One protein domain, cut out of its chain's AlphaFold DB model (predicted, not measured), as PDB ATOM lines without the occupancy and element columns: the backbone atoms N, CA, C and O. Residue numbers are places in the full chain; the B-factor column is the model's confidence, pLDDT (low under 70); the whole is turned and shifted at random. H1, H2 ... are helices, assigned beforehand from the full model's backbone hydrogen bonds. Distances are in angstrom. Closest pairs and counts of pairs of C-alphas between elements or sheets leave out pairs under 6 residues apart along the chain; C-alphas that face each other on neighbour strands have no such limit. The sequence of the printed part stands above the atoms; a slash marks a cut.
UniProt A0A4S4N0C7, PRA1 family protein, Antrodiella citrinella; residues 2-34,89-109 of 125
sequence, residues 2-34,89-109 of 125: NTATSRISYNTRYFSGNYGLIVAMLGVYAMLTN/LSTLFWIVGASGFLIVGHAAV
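AT A GLANCE: This is residues 2 to 34 and 89 to 109 of the 125 residues of the protein "PRA1 family protein" of Antrodiella citrinella (UniProt A0A4S4N0C7). Two long helices, H2 and H3, run side by side in opposite ways, and a shorter helix, H1, stands across one end of this pair, next to the last residues of H3. H1 and H2 make a corner at Phe 15, while the far end of the pair, where H2 ends and H3 begins, is left without a cap. The printed part has 54 residues with three named helices, in the order H1, H2, H3 along the chain, and no named strand; its class is all helix. It is only just loose, close to compact, with a radius of gyration of the C-alphas of 12.3 A, and its spans of 38 by 19 by 14 A make it only just elongated.

IN THESE COORDINATES: Begin at Asn 2, the first printed residue. Find C-alpha 3 at (26.890, -30.463, -48.628); from there H1, residues 3 to 14, runs 16.3 A to C-alpha 14. Pass Phe 15 and look at C-alpha 16 at (30.025, -11.708, -44.896), where H2, residues 16 to 33, begins; it is 25.5 A long from first to last C-alpha. After Asn 34 the printed lines jump to Leu 89. There H3, residues 89 to 109, sets out and runs 29.9 A to C-alpha 109 at (20.687, -22.960, -50.740).

HOW THE PARTS SIT: Look first at H2 and H3, which touch: their closest C-alphas are those of Val 23 and Ser 99, 5.8 A apart. They run opposite ways at a shallow tilt of 34 degrees, only just short of steep. Next compare H1 with H3; they touch, H3 with residues 103 to 109 alone, and the closest C-alphas are those of Ile 8 and Ala 107, 4.6 A apart. These two run opposite ways at a steep tilt of 69.8 degrees, only just short of about perpendicular. H1 and H2 are close but not clearly touching, with the closest C-alphas, those of Thr 12 and Tyr 19, 7.7 A apart, and their lines are about perpendicular at 82 degrees. In H2 and H3 every O i to N i+4 pair is within hydrogen-bond range; in H1 7 of 8 are.

THE WHOLE: The two C-alphas farthest apart are those of Asn 2 and Asn 34, at 39.2 A. The link from H1 to H2 is tight, one residue. The link from H2 to H3 goes across the cut: residues 35 to 88 are not printed, and C-alphas 34 and 89 are 12.2 A apart. The mean pLDDT of the printed part is 95.5, and no printed residue is under 70.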
ATOM      1  N   ASN A   2      28.624 -32.484 -44.468       89.31
ATOM      2  CA  ASN A   2      27.509 -32.577 -45.424       89.31
ATOM      3  C   ASN A   2      27.520 -31.358 -46.374       89.31
ATOM      4  O   ASN A   2      28.002 -30.292 -45.982       89.31
ATOM      5  N   THR A   3      26.966 -31.496 -47.581       88.62
ATOM      6  CA  THR A   3      26.890 -30.463 -48.628       88.62
ATOM      7  C   THR A   3      26.307 -29.151 -48.109       88.62
ATOM      8  O   THR A   3      26.846 -28.085 -48.371       88.62
ATOM      9  N   ALA A   4      25.245 -29.198 -47.302       89.81
ATOM     10  CA  ALA A   4      24.683 -27.981 -46.712       89.81
ATOM     11  C   ALA A   4      25.691 -27.264 -45.792       89.81
ATOM     12  O   ALA A   4      25.813 -26.044 -45.821       89.81
ATOM     13  N   THR A   5      26.458 -28.012 -44.997       90.94
ATOM     14  CA  THR A   5      27.442 -27.444 -44.068       90.94
ATOM     15  C   THR A   5      28.648 -26.850 -44.801       90.94
ATOM     16  O   THR A   5      29.163 -25.820 -44.367       90.94
ATOM     17  N   SER A   6      29.094 -27.452 -45.912       91.25
ATOM     18  CA  SER A   6      30.164 -26.870 -46.736       91.25
ATOM     19  C   SER A   6      29.704 -25.581 -47.421       91.25
ATOM     20  O   SER A   6      30.419 -24.579 -47.354       91.25
ATOM     21  N   ARG A   7      28.479 -25.565 -47.968       93.50
ATOM     22  CA  ARG A   7      27.851 -24.365 -48.545       93.50
ATOM     23  C   ARG A   7      27.751 -23.240 -47.519       93.50
ATOM     24  O   ARG A   7      28.242 -22.146 -47.775       93.50
ATOM     25  N   ILE A   8      27.227 -23.524 -46.325       94.62
ATOM     26  CA  ILE A   8      27.126 -22.527 -45.248       94.62
ATOM     27  C   ILE A   8      28.504 -21.961 -44.893       94.62
ATOM     28  O   ILE A   8      28.654 -20.745 -44.781       94.62
ATOM     29  N   SER A   9      29.516 -22.819 -44.731       93.06
ATOM     30  CA  SER A   9      30.862 -22.386 -44.345       93.06
ATOM     31  C   SER A   9      31.498 -21.454 -45.380       93.06
ATOM     32  O   SER A   9      32.027 -20.404 -45.009       93.06
ATOM     33  N   TYR A  10      31.403 -21.803 -46.664       93.06
ATOM     34  CA  TYR A  10      31.915 -20.981 -47.759       93.06
ATOM     35  C   TYR A  10      31.117 -19.676 -47.908       93.06
ATOM     36  O   TYR A  10      31.678 -18.585 -47.796       93.06
ATOM     37  N   ASN A  11      29.793 -19.776 -48.062       95.56
ATOM     38  CA  ASN A  11      28.923 -18.636 -48.356       95.56
ATOM     39  C   ASN A  11      28.884 -17.613 -47.213       95.56
ATOM     40  O   ASN A  11      28.750 -16.422 -47.468       95.56
ATOM     41  N   THR A  12      29.036 -18.039 -45.954       93.69
ATOM     42  CA  THR A  12      29.108 -17.107 -44.810       93.69
ATOM     43  C   THR A  12      30.356 -16.244 -44.829       93.69
ATOM     44  O   THR A  12      30.300 -15.082 -44.434       93.69
ATOM     45  N   ARG A  13      31.473 -16.773 -45.331       93.81
ATOM     46  CA  ARG A  13      32.700 -15.991 -45.501       93.81
ATOM     47  C   ARG A  13      32.607 -15.103 -46.735       93.81
ATOM     48  O   ARG A  13      32.866 -13.905 -46.631       93.81
ATOM     49  N   TYR A  14      32.167 -15.676 -47.854       94.44
ATOM     50  CA  TYR A  14      32.051 -14.984 -49.135       94.44
ATOM     51  C   TYR A  14      31.089 -13.783 -49.072       94.44
ATOM     52  O   TYR A  14      31.455 -12.677 -49.451       94.44
ATOM     53  N   PHE A  15      29.892 -13.961 -48.501       95.38
ATOM     54  CA  PHE A  15      28.866 -12.912 -48.389       95.38
ATOM     55  C   PHE A  15      28.856 -12.190 -47.031       95.38
ATOM     56  O   PHE A  15      27.862 -11.552 -46.676       95.38
ATOM     57  N   SER A  16      29.945 -12.262 -46.260       94.44
ATOM     58  CA  SER A  16      30.025 -11.708 -44.896       94.44
ATOM     59  C   SER A  16      29.604 -10.233 -44.798       94.44
ATOM     60  O   SER A  16      28.853  -9.873 -43.891       94.44
ATOM     61  N   GLY A  17      30.005  -9.390 -45.758       96.69
ATOM     62  CA  GLY A  17      29.597  -7.981 -45.819       96.69
ATOM     63  C   GLY A  17      28.088  -7.793 -46.011       96.69
ATOM     64  O   GLY A  17      27.458  -7.029 -45.278       96.69
ATOM     65  N   ASN A  18      27.482  -8.547 -46.935       97.56
ATOM     66  CA  ASN A  18      26.037  -8.505 -47.185       97.56
ATOM     67  C   ASN A  18      25.254  -8.977 -45.956       97.56
ATOM     68  O   ASN A  18      24.242  -8.385 -45.587       97.56
ATOM     69  N   TYR A  19      25.742 -10.020 -45.289       97.50
ATOM     70  CA  TYR A  19      25.124 -10.545 -44.076       97.50
ATOM     71  C   TYR A  19      25.223  -9.557 -42.911       97.50
ATOM     72  O   TYR A  19      24.240  -9.366 -42.194       97.50
ATOM     73  N   GLY A  20      26.351  -8.856 -42.770       97.50
ATOM     74  CA  GLY A  20      26.484  -7.748 -41.823       97.50
ATOM     75  C   GLY A  20      25.473  -6.629 -42.089       97.50
ATOM     76  O   GLY A  20      24.824  -6.146 -41.161       97.50
ATOM     77  N   LEU A  21      25.269  -6.269 -43.359       97.88
ATOM     78  CA  LEU A  21      24.285  -5.264 -43.763       97.88
ATOM     79  C   LEU A  21      22.840  -5.710 -43.465       97.88
ATOM     80  O   LEU A  21      22.057  -4.907 -42.962       97.88
ATOM     81  N   ILE A  22      22.494  -6.984 -43.682       97.62
ATOM     82  CA  ILE A  22      21.183  -7.542 -43.298       97.62
ATOM     83  C   ILE A  22      20.952  -7.413 -41.788       97.62
ATOM     84  O   ILE A  22      19.893  -6.942 -41.374       97.62
ATOM     85  N   VAL A  23      21.935  -7.783 -40.963       97.94
ATOM     86  CA  VAL A  23      21.833  -7.661 -39.498       97.94
ATOM     87  C   VAL A  23      21.647  -6.201 -39.084       97.94
ATOM     88  O   VAL A  23      20.779  -5.908 -38.263       97.94
ATOM     89  N   ALA A  24      22.404  -5.274 -39.677       97.81
ATOM     90  CA  ALA A  24      22.282  -3.845 -39.395       97.81
ATOM     91  C   ALA A  24      20.897  -3.295 -39.778       97.81
ATOM     92  O   ALA A  24      20.262  -2.614 -38.971       97.81
ATOM     93  N   MET A  25      20.393  -3.631 -40.970       98.00
ATOM     94  CA  MET A  25      19.058  -3.220 -41.417       98.00
ATOM     95  C   MET A  25      17.957  -3.791 -40.524       98.00
ATOM     96  O   MET A  25      17.043  -3.059 -40.154       98.00
ATOM     97  N   LEU A  26      18.051  -5.067 -40.135       97.56
ATOM     98  CA  LEU A  26      17.111  -5.678 -39.192       97.56
ATOM     99  C   LEU A  26      17.179  -5.020 -37.813       97.56
ATOM    100  O   LEU A  26      16.140  -4.842 -37.188       97.56
ATOM    101  N   GLY A  27      18.366  -4.616 -37.355       96.06
ATOM    102  CA  GLY A  27      18.538  -3.845 -36.125       96.06
ATOM    103  C   GLY A  27      17.822  -2.496 -36.184       96.06
ATOM    104  O   GLY A  27      17.017  -2.189 -35.307       96.06
ATOM    105  N   VAL A  28      18.044  -1.718 -37.248       96.06
ATOM    106  CA  VAL A  28      17.345  -0.438 -37.468       96.06
ATOM    107  C   VAL A  28      15.834  -0.653 -37.559       96.06
ATOM    108  O   VAL A  28      15.072   0.038 -36.886       96.06
ATOM    109  N   TYR A  29      15.389  -1.642 -38.332       96.88
ATOM    110  CA  TYR A  29      13.979  -1.996 -38.458       96.88
ATOM    111  C   TYR A  29      13.352  -2.361 -37.105       96.88
ATOM    112  O   TYR A  29      12.278  -1.860 -36.771       96.88
ATOM    113  N   ALA A  30      14.026  -3.183 -36.299       95.69
ATOM    114  CA  ALA A  30      13.553  -3.598 -34.983       95.69
ATOM    115  C   ALA A  30      13.424  -2.414 -34.012       95.69
ATOM    116  O   ALA A  30      12.492  -2.369 -33.212       95.69
ATOM    117  N   MET A  31      14.315  -1.422 -34.108       92.00
ATOM    118  CA  MET A  31      14.190  -0.183 -33.339       92.00
ATOM    119  C   MET A  31      13.011   0.671 -33.815       92.00
ATOM    120  O   MET A  31      12.211   1.110 -32.995       92.00
ATOM    121  N   LEU A  32      12.868   0.887 -35.127       94.12
ATOM    122  CA  LEU A  32      11.802   1.728 -35.689       94.12
ATOM    123  C   LEU A  32      10.401   1.146 -35.464       94.12
ATOM    124  O   LEU A  32       9.446   1.892 -35.264       94.12
ATOM    125  N   THR A  33      10.276  -0.179 -35.479       95.19
ATOM    126  CA  THR A  33       8.998  -0.875 -35.258       95.19
ATOM    127  C   THR A  33       8.649  -1.066 -33.785       95.19
ATOM    128  O   THR A  33       7.503  -1.389 -33.475       95.19
ATOM    129  N   ASN A  34       9.587  -0.806 -32.868       95.12
ATOM    130  CA  ASN A  34       9.359  -0.820 -31.427       95.12
ATOM    131  C   ASN A  34       9.504   0.601 -30.837       95.12
ATOM    132  O   ASN A  34      10.514   0.923 -30.202       95.12
ATOM    133  N   LEU A  89      14.940  -7.724 -24.631       95.12
ATOM    134  CA  LEU A  89      15.432  -9.090 -24.834       95.12
ATOM    135  C   LEU A  89      14.700  -9.804 -25.970       95.12
ATOM    136  O   LEU A  89      15.340 -10.452 -26.792       95.12
ATOM    137  N   SER A  90      13.376  -9.651 -26.056       95.19
ATOM    138  CA  SER A  90      12.602 -10.214 -27.165       95.19
ATOM    139  C   SER A  90      13.057  -9.626 -28.500       95.19
ATOM    140  O   SER A  90      13.284 -10.371 -29.450       95.19
ATOM    141  N   THR A  91      13.297  -8.312 -28.541       95.94
ATOM    142  CA  THR A  91      13.816  -7.621 -29.730       95.94
ATOM    143  C   THR A  91      15.195  -8.159 -30.140       95.94
ATOM    144  O   THR A  91      15.425  -8.437 -31.315       95.94
ATOM    145  N   LEU A  92      16.101  -8.386 -29.183       95.50
ATOM    146  CA  LEU A  92      17.421  -8.972 -29.446       95.50
ATOM    147  C   LEU A  92      17.324 -10.394 -30.012       95.50
ATOM    148  O   LEU A  92      17.934 -10.687 -31.041       95.50
ATOM    149  N   PHE A  93      16.535 -11.268 -29.382       96.88
ATOM    150  CA  PHE A  93      16.325 -12.629 -29.884       96.88
ATOM    151  C   PHE A  93      15.640 -12.640 -31.250       96.88
ATOM    152  O   PHE A  93      15.961 -13.488 -32.079       96.88
ATOM    153  N   TRP A  94      14.749 -11.682 -31.514       97.25
ATOM    154  CA  TRP A  94      14.133 -11.514 -32.822       97.25
ATOM    155  C   TRP A  94      15.171 -11.162 -33.892       97.25
ATOM    156  O   TRP A  94      15.200 -11.816 -34.931       97.25
ATOM    157  N   ILE A  95      16.075 -10.208 -33.630       97.25
ATOM    158  CA  ILE A  95      17.146  -9.840 -34.574       97.25
ATOM    159  C   ILE A  95      18.045 -11.051 -34.856       97.25
ATOM    160  O   ILE A  95      18.314 -11.353 -36.020       97.25
ATOM    161  N   VAL A  96      18.482 -11.769 -33.816       97.19
ATOM    162  CA  VAL A  96      19.339 -12.961 -33.958       97.19
ATOM    163  C   VAL A  96      18.623 -14.073 -34.727       97.19
ATOM    164  O   VAL A  96      19.196 -14.645 -35.649       97.19
ATOM    165  N   GLY A  97      17.365 -14.360 -34.393       97.81
ATOM    166  CA  GLY A  97      16.575 -15.395 -35.057       97.81
ATOM    167  C   GLY A  97      16.287 -15.070 -36.522       97.81
ATOM    168  O   GLY A  97      16.526 -15.905 -37.392       97.81
ATOM    169  N   ALA A  98      15.824 -13.851 -36.811       97.88
ATOM    170  CA  ALA A  98      15.496 -13.417 -38.165       97.88
ATOM    171  C   ALA A  98      16.741 -13.366 -39.059       97.88
ATOM    172  O   ALA A  98      16.735 -13.917 -40.160       97.88
ATOM    173  N   SER A  99      17.830 -12.759 -38.575       97.88
ATOM    174  CA  SER A  99      19.086 -12.718 -39.329       97.88
ATOM    175  C   SER A  99      19.681 -14.112 -39.513       97.88
ATOM    176  O   SER A  99      20.046 -14.460 -40.630       97.88
ATOM    177  N   GLY A 100      19.707 -14.939 -38.464       97.50
ATOM    178  CA  GLY A 100      20.179 -16.319 -38.533       97.50
ATOM    179  C   GLY A 100      19.406 -17.149 -39.555       97.50
ATOM    180  O   GLY A 100      20.020 -17.829 -40.373       97.50
ATOM    181  N   PHE A 101      18.075 -17.045 -39.569       98.06
ATOM    182  CA  PHE A 101      17.236 -17.740 -40.542       98.06
ATOM    183  C   PHE A 101      17.534 -17.304 -41.982       98.06
ATOM    184  O   PHE A 101      17.751 -18.155 -42.844       98.06
ATOM    185  N   LEU A 102      17.601 -15.995 -42.244       97.62
ATOM    186  CA  LEU A 102      17.890 -15.469 -43.582       97.62
ATOM    187  C   LEU A 102      19.300 -15.834 -44.051       97.62
ATOM    188  O   LEU A 102      19.476 -16.290 -45.180       97.62
ATOM    189  N   ILE A 103      20.298 -15.667 -43.183       97.88
ATOM    190  CA  ILE A 103      21.707 -15.918 -43.494       97.88
ATOM    191  C   ILE A 103      21.941 -17.406 -43.731       97.88
ATOM    192  O   ILE A 103      22.478 -17.777 -44.771       97.88
ATOM    193  N   VAL A 104      21.529 -18.269 -42.799       96.62
ATOM    194  CA  VAL A 104      21.741 -19.718 -42.922       96.62
ATOM    195  C   VAL A 104      20.906 -20.286 -44.065       96.62
ATOM    196  O   VAL A 104      21.412 -21.110 -44.821       96.62
ATOM    197  N   GLY A 105      19.665 -19.819 -44.240       96.69
ATOM    198  CA  GLY A 105      18.810 -20.216 -45.356       96.69
ATOM    199  C   GLY A 105      19.442 -19.881 -46.706       96.69
ATOM    200  O   GLY A 105      19.622 -20.770 -47.538       96.69
ATOM    201  N   HIS A 106      19.867 -18.630 -46.899       96.81
ATOM    202  CA  HIS A 106      20.578 -18.214 -48.108       96.81
ATOM    203  C   HIS A 106      21.877 -19.011 -48.304       96.81
ATOM    204  O   HIS A 106      22.122 -19.556 -49.377       96.81
ATOM    205  N   ALA A 107      22.690 -19.144 -47.252       95.81
ATOM    206  CA  ALA A 107      23.986 -19.808 -47.318       95.81
ATOM    207  C   ALA A 107      23.892 -21.321 -47.579       95.81
ATOM    208  O   ALA A 107      24.819 -21.883 -48.156       95.81
ATOM    209  N   ALA A 108      22.810 -21.987 -47.170       94.81
ATOM    210  CA  ALA A 108      22.593 -23.412 -47.421       94.81
ATOM    211  C   ALA A 108      22.100 -23.694 -48.848       94.81
ATOM    212  O   ALA A 108      22.463 -24.718 -49.433       94.81
ATOM    213  N   VAL A 109      21.274 -22.801 -49.402       94.75
ATOM    214  CA  VAL A 109      20.687 -22.960 -50.740       94.75
ATOM    215  C   VAL A 109      21.671 -22.547 -51.832       94.75
ATOM    216  O   VAL A 109      21.761 -23.236 -52.846       94.75
TER     217      VAL A 109